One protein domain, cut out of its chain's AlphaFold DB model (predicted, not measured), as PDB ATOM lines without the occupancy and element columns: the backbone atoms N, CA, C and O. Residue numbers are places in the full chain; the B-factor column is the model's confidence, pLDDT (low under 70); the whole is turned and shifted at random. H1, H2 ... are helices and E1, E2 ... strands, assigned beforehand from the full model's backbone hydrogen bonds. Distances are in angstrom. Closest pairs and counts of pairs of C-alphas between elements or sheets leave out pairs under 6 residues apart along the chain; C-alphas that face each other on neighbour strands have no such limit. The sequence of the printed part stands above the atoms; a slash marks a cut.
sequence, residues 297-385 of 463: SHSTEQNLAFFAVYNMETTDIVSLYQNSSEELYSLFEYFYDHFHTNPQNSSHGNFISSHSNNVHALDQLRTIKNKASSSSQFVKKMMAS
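AT A GLANCE: This is residues 297 to 385 of the 463 residues of an uncharacterized protein of Oryza glumipatula (UniProt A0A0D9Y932). A two-stranded hairpin, E1 and E2, runs along one end of a loose, open ring made by H1, H2, the long loop of residues 340 to 358, H3 and H4, with H4 meeting H1 to close the ring. The printed part has 89 residues, with two named strands followed by four named helices in the order E1, E2, H1, H2, H3, H4. The sheet, E1 - E2, is antiparallel, and the class is mixed, helices and strands. The whole is only just loose, close to compact, with a radius of gyration of the C-alphas of 14.9 A and spans of 41 by 37 by 22 A.

IN THESE COORDINATES: E1, residues 306 to 310, starts at C-alpha 306 (-16.241, 23.079, -27.246) and is 12.2 A long. E2, residues 317 to 322, measures 14.3 A. H1, residues 326 to 334, measures 12.1 A, and H2, residues 336 to 339, 5.6 A. H3, residues 359 to 371, is the longest helix at 18.2 A. H4, residues 375 to 383, measures 12.0 A and ends at C-alpha 383 (-17.227, 13.380, -29.514).

HOW THE PARTS SIT: E1 and E2 form a hairpin, antiparallel at 164 degrees, with N 307 and O 321 2.8 A apart and N 309 and O 319 2.9 A apart, within hydrogen-bond range. The closest C-alphas of E2 and H1, Tyr 321 and Leu 328, are 6.8 A apart. H1 and H4 touch at Tyr 329 and Val 379, their closest C-alphas, 6.4 A apart, at a steep tilt of 58 degrees, the same way. H3 and H4 are close but not clearly touching, with closest C-alphas Lys 369 and Phe 378 at 6.6 A. H1 and H2 are likewise close but not clearly touching, with Phe 332 and Phe 339 closest at 7.2 A between C-alphas. H1 and H3 are apart. In H1, H3 and H4 every O i to N i+4 pair is within hydrogen-bond range; H2 is too short for such a pair.

THE WHOLE: The C-alphas farthest apart, Thr 314 and Lys 371, are 42.3 A apart. The printed part has no cut, and the link from H2 to H3, 19 residues, is long. Confidence is low, under 70, at residues 297 to 303 and 341 to 347.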
ATOM      1  N   SER A 297     -26.712  17.499 -29.766       57.81
ATOM      2  CA  SER A 297     -27.221  16.241 -30.330       57.81
ATOM      3  C   SER A 297     -26.607  15.951 -31.705       57.81
ATOM      4  O   SER A 297     -26.126  16.847 -32.394       57.81
ATOM      5  N   HIS A 298     -26.676  14.692 -32.151       51.19
ATOM      6  CA  HIS A 298     -26.116  14.212 -33.428       51.19
ATOM      7  C   HIS A 298     -26.583  14.957 -34.703       51.19
ATOM      8  O   HIS A 298     -26.070  14.678 -35.781       51.19
ATOM      9  N   SER A 299     -27.549  15.873 -34.610       45.50
ATOM     10  CA  SER A 299     -28.215  16.538 -35.734       45.50
ATOM     11  C   SER A 299     -27.571  17.848 -36.205       45.50
ATOM     12  O   SER A 299     -28.030  18.404 -37.198       45.50
ATOM     13  N   THR A 300     -26.532  18.367 -35.541       50.03
ATOM     14  CA  THR A 300     -25.922  19.656 -35.921       50.03
ATOM     15  C   THR A 300     -24.451  19.503 -36.298       50.03
ATOM     16  O   THR A 300     -23.550  19.855 -35.539       50.03
ATOM     17  N   GLU A 301     -24.197  18.979 -37.497       50.44
ATOM     18  CA  GLU A 301     -22.842  18.758 -38.034       50.44
ATOM     19  C   GLU A 301     -22.037  20.059 -38.256       50.44
ATOM     20  O   GLU A 301     -20.815  20.013 -38.425       50.44
ATOM     21  N   GLN A 302     -22.703  21.220 -38.229       55.97
ATOM     22  CA  GLN A 302     -22.122  22.529 -38.547       55.97
ATOM     23  C   GLN A 302     -21.869  23.435 -37.331       55.97
ATOM     24  O   GLN A 302     -21.273  24.497 -37.495       55.97
ATOM     25  N   ASN A 303     -22.263  23.035 -36.118       65.88
ATOM     26  CA  ASN A 303     -22.141  23.917 -34.958       65.88
ATOM     27  C   ASN A 303     -20.730  23.884 -34.358       65.88
ATOM     28  O   ASN A 303     -20.153  22.817 -34.112       65.88
ATOM     29  N   LEU A 304     -20.190  25.074 -34.096       75.50
ATOM     30  CA  LEU A 304     -18.991  25.260 -33.291       75.50
ATOM     31  C   LEU A 304     -19.299  24.797 -31.860       75.50
ATOM     32  O   LEU A 304     -20.174  25.352 -31.201       75.50
ATOM     33  N   ALA A 305     -18.603  23.763 -31.393       84.81
ATOM     34  CA  ALA A 305     -18.797  23.204 -30.062       84.81
ATOM     35  C   ALA A 305     -17.451  22.964 -29.382       84.81
ATOM     36  O   ALA A 305     -16.482  22.533 -30.022       84.81
ATOM     37  N   PHE A 306     -17.422  23.222 -28.078       88.81
ATOM     38  CA  PHE A 306     -16.241  23.079 -27.246       88.81
ATOM     39  C   PHE A 306     -16.526  22.192 -26.035       88.81
ATOM     40  O   PHE A 306     -17.603  22.250 -25.448       88.81
ATOM     41  N   PHE A 307     -15.520  21.422 -25.641       91.69
ATOM     42  CA  PHE A 307     -15.463  20.699 -24.381       91.69
ATOM     43  C   PHE A 307     -14.524  21.449 -23.447       91.69
ATOM     44  O   PHE A 307     -13.336  21.579 -23.745       91.69
ATOM     45  N   ALA A 308     -15.057  21.956 -22.339       92.19
ATOM     46  CA  ALA A 308     -14.273  22.598 -21.295       92.19
ATOM     47  C   ALA A 308     -14.081  21.630 -20.125       92.19
ATOM     48  O   ALA A 308     -15.051  21.056 -19.630       92.19
ATOM     49  N   VAL A 309     -12.840  21.469 -19.669       93.06
ATOM     50  CA  VAL A 309     -12.531  20.770 -18.418       93.06
ATOM     51  C   VAL A 309     -12.505  21.812 -17.311       93.06
ATOM     52  O   VAL A 309     -11.660  22.706 -17.313       93.06
ATOM     53  N   TYR A 310     -13.457  21.712 -16.390       93.31
ATOM     54  CA  TYR A 310     -13.637  22.648 -15.287       93.31
ATOM     55  C   TYR A 310     -13.244  21.986 -13.968       93.31
ATOM     56  O   TYR A 310     -13.771  20.926 -13.623       93.31
ATOM     57  N   ASN A 311     -12.331  22.609 -13.228       93.31
ATOM     58  CA  ASN A 311     -12.006  22.188 -11.876       93.31
ATOM     59  C   ASN A 311     -13.070  22.745 -10.930       93.31
ATOM     60  O   ASN A 311     -13.160  23.956 -10.731       93.31
ATOM     61  N   MET A 312     -13.876  21.857 -10.346       89.38
ATOM     62  CA  MET A 312     -14.920  22.277  -9.421       89.38
ATOM     63  C   MET A 312     -14.330  22.960  -8.186       89.38
ATOM     64  O   MET A 312     -14.860  23.985  -7.778       89.38
ATOM     65  N   GLU A 313     -13.253  22.436  -7.601       90.25
ATOM     66  CA  GLU A 313     -12.643  22.949  -6.369       90.25
ATOM     67  C   GLU A 313     -12.040  24.345  -6.549       90.25
ATOM     68  O   GLU A 313     -12.398  25.259  -5.811       90.25
ATOM     69  N   THR A 314     -11.177  24.535  -7.551       92.50
ATOM     70  CA  THR A 314     -10.517  25.836  -7.775       92.50
ATOM     71  C   THR A 314     -11.365  26.807  -8.583       92.50
ATOM     72  O   THR A 314     -11.057  27.995  -8.651       92.50
ATOM     73  N   THR A 315     -12.451  26.329  -9.190       92.25
ATOM     74  CA  THR A 315     -13.322  27.063 -10.115       92.25
ATOM     75  C   THR A 315     -12.651  27.494 -11.424       92.25
ATOM     76  O   THR A 315     -13.137  28.401 -12.101       92.25
ATOM     77  N   ASP A 316     -11.552  26.854 -11.822       93.06
ATOM     78  CA  ASP A 316     -10.807  27.213 -13.032       93.06
ATOM     79  C   ASP A 316     -11.152  26.342 -14.241       93.06
ATOM     80  O   ASP A 316     -11.472  25.158 -14.130       93.06
ATOM     81  N   ILE A 317     -11.023  26.927 -15.435       95.00
ATOM     82  CA  ILE A 317     -10.999  26.171 -16.690       95.00
ATOM     83  C   ILE A 317      -9.572  25.656 -16.889       95.00
ATOM     84  O   ILE A 317      -8.636  26.444 -17.009       95.00
ATOM     85  N   VAL A 318      -9.417  24.336 -16.916       94.88
ATOM     86  CA  VAL A 318      -8.124  23.647 -17.029       94.88
ATOM     87  C   VAL A 318      -7.731  23.473 -18.492       94.88
ATOM     88  O   VAL A 318      -6.588  23.718 -18.875       94.88
ATOM     89  N   SER A 319      -8.681  23.060 -19.328       93.38
ATOM     90  CA  SER A 319      -8.459  22.862 -20.756       93.38
ATOM     91  C   SER A 319      -9.730  23.082 -21.566       93.38
ATOM     92  O   SER A 319     -10.850  23.028 -21.052       93.38
ATOM     93  N   LEU A 320      -9.540  23.367 -22.855       92.75
ATOM     94  CA  LEU A 320     -10.610  23.599 -23.815       92.75
ATOM     95  C   LEU A 320     -10.277  22.887 -25.126       92.75
ATOM     96  O   LEU A 320      -9.238  23.158 -25.735       92.75
ATOM     97  N   TYR A 321     -11.183  22.023 -25.569       92.31
ATOM     98  CA  TYR A 321     -11.056  21.232 -26.788       92.31
ATOM     99  C   TYR A 321     -12.192  21.552 -27.751       92.31
ATOM    100  O   TYR A 321     -13.342  21.680 -27.345       92.31
ATOM    101  N   GLN A 322     -11.897  21.641 -29.044       89.19
ATOM    102  CA  GLN A 322     -12.940  21.652 -30.072       89.19
ATOM    103  C   GLN A 322     -13.503  20.243 -30.280       89.19
ATOM    104  O   GLN A 322     -12.810  19.250 -30.055       89.19
ATOM    105  N   ASN A 323     -14.731  20.141 -30.786       86.88
ATOM    106  CA  ASN A 323     -15.366  18.855 -31.096       86.88
ATOM    107  C   ASN A 323     -14.651  18.002 -32.162       86.88
ATOM    108  O   ASN A 323     -14.951  16.820 -32.294       86.88
ATOM    109  N   SER A 324     -13.701  18.574 -32.900       88.31
ATOM    110  CA  SER A 324     -12.807  17.869 -33.825       88.31
ATOM    111  C   SER A 324     -11.404  17.609 -33.261       88.31
ATOM    112  O   SER A 324     -10.484  17.359 -34.036       88.31
ATOM    113  N   SER A 325     -11.199  17.726 -31.945       91.19
ATOM    114  CA  SER A 325      -9.892  17.508 -31.317       91.19
ATOM    115  C   SER A 325      -9.496  16.029 -31.339       91.19
ATOM    116  O   SER A 325     -10.106  15.197 -30.668       91.19
ATOM    117  N   GLU A 326      -8.432  15.714 -32.081       91.56
ATOM    118  CA  GLU A 326      -7.810  14.381 -32.098       91.56
ATOM    119  C   GLU A 326      -7.150  14.036 -30.748       91.56
ATOM    120  O   GLU A 326      -7.063  12.865 -30.386       91.56
ATOM    121  N   GLU A 327      -6.724  15.039 -29.971       93.38
ATOM    122  CA  GLU A 327      -6.174  14.851 -28.620       93.38
ATOM    123  C   GLU A 327      -7.251  14.337 -27.658       93.38
ATOM    124  O   GLU A 327      -7.073  13.285 -27.041       93.38
ATOM    125  N   LEU A 328      -8.404  15.021 -27.591       91.94
ATOM    126  CA  LEU A 328      -9.531  14.576 -26.767       91.94
ATOM    127  C   LEU A 328     -10.042  13.207 -27.226       91.94
ATOM    128  O   LEU A 328     -10.323  12.346 -26.395       91.94
ATOM    129  N   TYR A 329     -10.110  12.976 -28.540       91.94
ATOM    130  CA  TYR A 329     -10.468  11.666 -29.078       91.94
ATOM    131  C   TYR A 329      -9.470  10.574 -28.667       91.94
ATOM    132  O   TYR A 329      -9.888   9.472 -28.325       91.94
ATOM    133  N   SER A 330      -8.167  10.865 -28.663       91.06
ATOM    134  CA  SER A 330      -7.147   9.905 -28.228       91.06
ATOM    135  C   SER A 330      -7.333   9.549 -26.753       91.06
ATOM    136  O   SER A 330      -7.359   8.369 -26.412       91.06
ATOM    137  N   LEU A 331      -7.545  10.548 -25.886       91.25
ATOM    138  CA  LEU A 331      -7.870  10.317 -24.475       91.25
ATOM    139  C   LEU A 331      -9.135   9.467 -24.323       91.25
ATOM    140  O   LEU A 331      -9.154   8.524 -23.539       91.25
ATOM    141  N   PHE A 332     -10.163   9.760 -25.111       88.81
ATOM    142  CA  PHE A 332     -11.398   8.989 -25.145       88.81
ATOM    143  C   PHE A 332     -11.203   7.536 -25.611       88.81
ATOM    144  O   PHE A 332     -11.796   6.637 -25.024       88.81
ATOM    145  N   GLU A 333     -10.372   7.270 -26.621       87.69
ATOM    146  CA  GLU A 333     -10.097   5.904 -27.088       87.69
ATOM    147  C   GLU A 333      -9.310   5.096 -26.043       87.69
ATOM    148  O   GLU A 333      -9.635   3.933 -25.798       87.69
ATOM    149  N   TYR A 334      -8.303   5.699 -25.400       86.06
ATOM    150  CA  TYR A 334      -7.472   5.012 -24.402       86.06
ATOM    151  C   TYR A 334      -8.171   4.845 -23.048       86.06
ATOM    152  O   TYR A 334      -8.052   3.791 -22.422       86.06
ATOM    153  N   PHE A 335      -8.925   5.855 -22.607       86.38
ATOM    154  CA  PHE A 335      -9.549   5.918 -21.283       86.38
ATOM    155  C   PHE A 335     -11.081   5.899 -21.349       86.38
ATOM    156  O   PHE A 335     -11.729   6.482 -20.485       86.38
ATOM    157  N   TYR A 336     -11.668   5.221 -22.342       84.75
ATOM    158  CA  TYR A 336     -13.117   5.174 -22.585       84.75
ATOM    159  C   TYR A 336     -13.935   4.963 -21.307       84.75
ATOM    160  O   TYR A 336     -14.863   5.721 -21.041       84.75
ATOM    161  N   ASP A 337     -13.553   3.985 -20.483       83.00
ATOM    162  CA  ASP A 337     -14.280   3.632 -19.255       83.00
ATOM    163  C   ASP A 337     -14.319   4.773 -18.217       83.00
ATOM    164  O   ASP A 337     -15.239   4.822 -17.408       83.00
ATOM    165  N   HIS A 338     -13.379   5.727 -18.268       83.62
ATOM    166  CA  HIS A 338     -13.340   6.890 -17.367       83.62
ATOM    167  C   HIS A 338     -14.317   8.003 -17.784       83.62
ATOM    168  O   HIS A 338     -14.596   8.896 -16.989       83.62
ATOM    169  N   PHE A 339     -14.838   7.967 -19.015       82.69
ATOM    170  CA  PHE A 339     -15.864   8.906 -19.489       82.69
ATOM    171  C   PHE A 339     -17.292   8.464 -19.134       82.69
ATOM    172  O   PHE A 339     -18.239   9.205 -19.403       82.69
ATOM    173  N   HIS A 340     -17.454   7.271 -18.560       77.75
ATOM    174  CA  HIS A 340     -18.730   6.732 -18.090       77.75
ATOM    175  C   HIS A 340     -18.809   6.773 -16.564       77.75
ATOM    176  O   HIS A 340     -17.806   6.952 -15.876       77.75
ATOM    177  N   THR A 341     -20.016   6.574 -16.030       68.94
ATOM    178  CA  THR A 341     -20.228   6.299 -14.601       68.94
ATOM    179  C   THR A 341     -19.274   5.194 -14.155       68.94
ATOM    180  O   THR A 341     -19.316   4.094 -14.712       68.94
ATOM    181  N   ASN A 342     -18.418   5.496 -13.177       55.59
ATOM    182  CA  ASN A 342     -17.334   4.618 -12.752       55.59
ATOM    183  C   ASN A 342     -17.873   3.223 -12.356       55.59
ATOM    184  O   ASN A 342     -18.625   3.119 -11.382       55.59
ATOM    185  N   PRO A 343     -17.492   2.137 -13.055       53.59
ATOM    186  CA  PRO A 343     -17.878   0.783 -12.675       53.59
ATOM    187  C   PRO A 343     -17.208   0.312 -11.375       53.59
ATOM    188  O   PRO A 343     -17.527  -0.772 -10.908       53.59
ATOM    189  N   GLN A 344     -16.299   1.086 -10.766       51.03
ATOM    190  CA  GLN A 344     -15.632   0.688  -9.518       51.03
ATOM    191  C   GLN A 344     -16.602   0.480  -8.345       51.03
ATOM    192  O   GLN A 344     -16.329  -0.368  -7.498       51.03
ATOM    193  N   ASN A 345     -17.745   1.174  -8.329       53.53
ATOM    194  CA  ASN A 345     -18.756   1.006  -7.279       53.53
ATOM    195  C   ASN A 345     -19.777  -0.102  -7.591       53.53
ATOM    196  O   ASN A 345     -20.502  -0.522  -6.690       53.53
ATOM    197  N   SER A 346     -19.831  -0.606  -8.832       65.69
ATOM    198  CA  SER A 346     -20.696  -1.730  -9.195       65.69
ATOM    199  C   SER A 346     -19.878  -3.006  -9.334       65.69
ATOM    200  O   SER A 346     -19.002  -3.150 -10.189       65.69
ATOM    201  N   SER A 347     -20.215  -4.013  -8.527       66.06
ATOM    202  CA  SER A 347     -19.575  -5.332  -8.619       66.06
ATOM    203  C   SER A 347     -19.749  -5.958 -10.015       66.06
ATOM    204  O   SER A 347     -18.969  -6.814 -10.450       66.06
ATOM    205  N   HIS A 348     -20.751  -5.469 -10.748       73.00
ATOM    206  CA  HIS A 348     -21.184  -5.954 -12.044       73.00
ATOM    207  C   HIS A 348     -20.732  -5.092 -13.232       73.00
ATOM    208  O   HIS A 348     -20.757  -5.574 -14.367       73.00
ATOM    209  N   GLY A 349     -20.242  -3.867 -13.008       70.56
ATOM    210  CA  GLY A 349     -19.792  -2.971 -14.079       70.56
ATOM    211  C   GLY A 349     -18.627  -3.539 -14.893       70.56
ATOM    212  O   GLY A 349     -18.560  -3.353 -16.105       70.56
ATOM    213  N   ASN A 350     -17.781  -4.359 -14.262       72.81
ATOM    214  CA  ASN A 350     -16.685  -5.076 -14.925       72.81
ATOM    215  C   ASN A 350     -17.154  -6.046 -16.030       72.81
ATOM    216  O   ASN A 350     -16.348  -6.476 -16.857       72.81
ATOM    217  N   PHE A 351     -18.439  -6.419 -16.054       76.94
ATOM    218  CA  PHE A 351     -19.001  -7.293 -17.085       76.94
ATOM    219  C   PHE A 351     -19.475  -6.543 -18.331       76.94
ATOM    220  O   PHE A 351     -19.628  -7.184 -19.374       76.94
ATOM    221  N   ILE A 352     -19.586  -5.215 -18.288       82.44
ATOM    222  CA  ILE A 352     -19.895  -4.390 -19.460       82.44
ATOM    223  C   ILE A 352     -18.699  -4.425 -20.422       82.44
ATOM    224  O   ILE A 352     -17.550  -4.243 -20.021       82.44
ATOM    225  N   SER A 353     -18.950  -4.724 -21.698       79.81
ATOM    226  CA  SER A 353     -17.904  -4.721 -22.727       79.81
ATOM    227  C   SER A 353     -17.736  -3.331 -23.324       79.81
ATOM    228  O   SER A 353     -18.688  -2.773 -23.859       79.81
ATOM    229  N   SER A 354     -16.512  -2.813 -23.298       81.94
ATOM    230  CA  SER A 354     -16.143  -1.519 -23.870       81.94
ATOM    231  C   SER A 354     -14.925  -1.642 -24.784       81.94
ATOM    232  O   SER A 354     -14.237  -2.665 -24.804       81.94
ATOM    233  N   HIS A 355     -14.617  -0.586 -25.536       82.50
ATOM    234  CA  HIS A 355     -13.405  -0.546 -26.360       82.50
ATOM    235  C   HIS A 355     -12.114  -0.510 -25.517       82.50
ATOM    236  O   HIS A 355     -11.064  -0.897 -26.022       82.50
ATOM    237  N   SER A 356     -12.184  -0.121 -24.236       79.88
ATOM    238  CA  SER A 356     -11.039  -0.169 -23.313       79.88
ATOM    239  C   SER A 356     -10.792  -1.567 -22.744       79.88
ATOM    240  O   SER A 356      -9.638  -1.946 -22.552       79.88
ATOM    241  N   ASN A 357     -11.845  -2.355 -22.498       79.94
ATOM    242  CA  ASN A 357     -11.729  -3.649 -21.816       79.94
ATOM    243  C   ASN A 357     -11.971  -4.882 -22.716       79.94
ATOM    244  O   ASN A 357     -11.778  -6.018 -22.278       79.94
ATOM    245  N   ASN A 358     -12.363  -4.681 -23.980       81.50
ATOM    246  CA  ASN A 358     -12.649  -5.746 -24.938       81.50
ATOM    247  C   ASN A 358     -11.957  -5.491 -26.288       81.50
ATOM    248  O   ASN A 358     -12.349  -4.622 -27.068       81.50
ATOM    249  N   VAL A 359     -10.958  -6.320 -26.613       84.44
ATOM    250  CA  VAL A 359     -10.167  -6.209 -27.855       84.44
ATOM    251  C   VAL A 359     -11.039  -6.295 -29.111       84.44
ATOM    252  O   VAL A 359     -10.741  -5.650 -30.111       84.44
ATOM    253  N   HIS A 360     -12.134  -7.060 -29.082       83.81
ATOM    254  CA  HIS A 360     -13.033  -7.162 -30.233       83.81
ATOM    255  C   HIS A 360     -13.880  -5.906 -30.419       83.81
ATOM    256  O   HIS A 360     -14.083  -5.484 -31.555       83.81
ATOM    257  N   ALA A 361     -14.327  -5.288 -29.323       83.75
ATOM    258  CA  ALA A 361     -14.983  -3.988 -29.385       83.75
ATOM    259  C   ALA A 361     -14.018  -2.938 -29.954       83.75
ATOM    260  O   ALA A 361     -14.398  -2.148 -30.818       83.75
ATOM    261  N   LEU A 362     -12.761  -2.936 -29.503       86.19
ATOM    262  CA  LEU A 362     -11.732  -2.019 -29.998       86.19
ATOM    263  C   LEU A 362     -11.447  -2.213 -31.495       86.19
ATOM    264  O   LEU A 362     -11.368  -1.242 -32.245       86.19
ATOM    265  N   ASP A 363     -11.339  -3.461 -31.949       87.06
ATOM    266  CA  ASP A 363     -11.121  -3.792 -33.361       87.06
ATOM    267  C   ASP A 363     -12.293  -3.340 -34.248       87.06
ATOM    268  O   ASP A 363     -12.088  -2.787 -35.333       87.06
ATOM    269  N   GLN A 364     -13.534  -3.482 -33.765       85.25
ATOM    270  CA  GLN A 364     -14.709  -2.930 -34.444       85.25
ATOM    271  C   GLN A 364     -14.637  -1.404 -34.555       85.25
ATOM    272  O   GLN A 364     -14.833  -0.873 -35.649       85.25
ATOM    273  N   LEU A 365     -14.304  -0.697 -33.468       86.62
ATOM    274  CA  LEU A 365     -14.162   0.764 -33.476       86.62
ATOM    275  C   LEU A 365     -13.101   1.218 -34.485       86.62
ATOM    276  O   LEU A 365     -13.366   2.085 -35.320       86.62
ATOM    277  N   ARG A 366     -11.924   0.584 -34.467       88.19
ATOM    278  CA  ARG A 366     -10.830   0.869 -35.408       88.19
ATOM    279  C   ARG A 366     -11.217   0.568 -36.848       88.19
ATOM    280  O   ARG A 366     -10.901   1.344 -37.743       88.19
ATOM    281  N   THR A 367     -11.960  -0.511 -37.082       87.94
ATOM    282  CA  THR A 367     -12.486  -0.832 -38.412       87.94
ATOM    283  C   THR A 367     -13.450   0.246 -38.907       87.94
ATOM    284  O   THR A 367     -13.386   0.624 -40.077       87.94
ATOM    285  N   ILE A 368     -14.331   0.761 -38.042       87.31
ATOM    286  CA  ILE A 368     -15.245   1.858 -38.391       87.31
ATOM    287  C   ILE A 368     -14.447   3.132 -38.694       87.31
ATOM    288  O   ILE A 368     -14.713   3.768 -39.713       87.31
ATOM    289  N   LYS A 369     -13.441   3.462 -37.874       88.00
ATOM    290  CA  LYS A 369     -12.548   4.610 -38.096       88.00
ATOM    291  C   LYS A 369     -11.827   4.513 -39.443       88.00
ATOM    292  O   LYS A 369     -11.867   5.458 -40.220       88.00
ATOM    293  N   ASN A 370     -11.248   3.355 -39.760       88.50
ATOM    294  CA  ASN A 370     -10.514   3.130 -41.009       88.50
ATOM    295  C   ASN A 370     -11.412   3.160 -42.257       88.50
ATOM    296  O   ASN A 370     -10.933   3.444 -43.350       88.50
ATOM    297  N   LYS A 371     -12.708   2.852 -42.110       90.44
ATOM    298  CA  LYS A 371     -13.704   2.941 -43.191       90.44
ATOM    299  C   LYS A 371     -14.306   4.339 -43.347       90.44
ATOM    300  O   LYS A 371     -15.020   4.572 -44.320       90.44
ATOM    301  N   ALA A 372     -14.089   5.242 -42.392       87.50
ATOM    302  CA  ALA A 372     -14.639   6.586 -42.458       87.50
ATOM    303  C   ALA A 372     -13.949   7.394 -43.565       87.50
ATOM    304  O   ALA A 372     -12.730   7.368 -43.707       87.50
ATOM    305  N   SER A 373     -14.733   8.155 -44.330       86.81
ATOM    306  CA  SER A 373     -14.218   9.027 -45.394       86.81
ATOM    307  C   SER A 373     -13.391  10.203 -44.859       86.81
ATOM    308  O   SER A 373     -12.539  10.726 -45.569       86.81
ATOM    309  N   SER A 374     -13.639  10.628 -43.616       88.81
ATOM    310  CA  SER A 374     -12.950  11.742 -42.964       88.81
ATOM    311  C   SER A 374     -12.717  11.453 -41.481       88.81
ATOM    312  O   SER A 374     -13.676  11.235 -40.736       88.81
ATOM    313  N   SER A 375     -11.450  11.514 -41.041       86.62
ATOM    314  CA  SER A 375     -11.087  11.385 -39.616       86.62
ATOM    315  C   SER A 375     -11.772  12.463 -38.782       86.62
ATOM    316  O   SER A 375     -12.374  12.165 -37.758       86.62
ATOM    317  N   SER A 376     -11.793  13.707 -39.269       85.75
ATOM    318  CA  SER A 376     -12.406  14.823 -38.545       85.75
ATOM    319  C   SER A 376     -13.913  14.631 -38.344       85.75
ATOM    320  O   SER A 376     -14.422  14.867 -37.250       85.75
ATOM    321  N   GLN A 377     -14.639  14.153 -39.363       86.19
ATOM    322  CA  GLN A 377     -16.069  13.851 -39.212       86.19
ATOM    323  C   GLN A 377     -16.306  12.660 -38.282       86.19
ATOM    324  O   GLN A 377     -17.239  12.688 -37.480       86.19
ATOM    325  N   PHE A 378     -15.449  11.638 -38.348       88.88
ATOM    326  CA  PHE A 378     -15.496  10.514 -37.419       88.88
ATOM    327  C   PHE A 378     -15.289  10.977 -35.972       88.88
ATOM    328  O   PHE A 378     -16.108  10.658 -35.113       88.88
ATOM    329  N   VAL A 379     -14.265  11.794 -35.710       89.31
ATOM    330  CA  VAL A 379     -13.997  12.370 -34.387       89.31
ATOM    331  C   VAL A 379     -15.183  13.194 -33.907       89.31
ATOM    332  O   VAL A 379     -15.682  12.928 -32.821       89.31
ATOM    333  N   LYS A 380     -15.715  14.110 -34.727       87.12
ATOM    334  CA  LYS A 380     -16.910  14.892 -34.368       87.12
ATOM    335  C   LYS A 380     -18.093  14.000 -33.997       87.12
ATOM    336  O   LYS A 380     -18.770  14.256 -33.005       87.12
ATOM    337  N   LYS A 381     -18.319  12.925 -34.760       85.94
ATOM    338  CA  LYS A 381     -19.385  11.954 -34.493       85.94
ATOM    339  C   LYS A 381     -19.178  11.223 -33.166       85.94
ATOM    340  O   LYS A 381     -20.147  11.044 -32.430       85.94
ATOM    341  N   MET A 382     -17.947  10.817 -32.860       86.81
ATOM    342  CA  MET A 382     -17.619  10.162 -31.592       86.81
ATOM    343  C   MET A 382     -17.734  11.136 -30.417       86.81
ATOM    344  O   MET A 382     -18.366  10.813 -29.417       86.81
ATOM    345  N   MET A 383     -17.205  12.351 -30.556       87.19
ATOM    346  CA  MET A 383     -17.227  13.380 -29.514       87.19
ATOM    347  C   MET A 383     -18.637  13.901 -29.226       87.19
ATOM    348  O   MET A 383     -18.917  14.240 -28.085       87.19
ATOM    349  N   ALA A 384     -19.566  13.872 -30.186       83.56
ATOM    350  CA  ALA A 384     -20.974  14.214 -29.946       83.56
ATOM    351  C   ALA A 384     -21.667  13.309 -28.904       83.56
ATOM    352  O   ALA A 384     -22.718  13.663 -28.371       83.56
ATOM    353  N   SER A 385     -21.097  12.137 -28.598       81.69
ATOM    354  CA  SER A 385     -21.599  11.293 -27.510       81.69
ATOM    355  C   SER A 385     -21.290  11.861 -26.120       81.69
ATOM    356  O   SER A 385     -22.026  11.552 -25.178       81.69
TER     357      SER A 385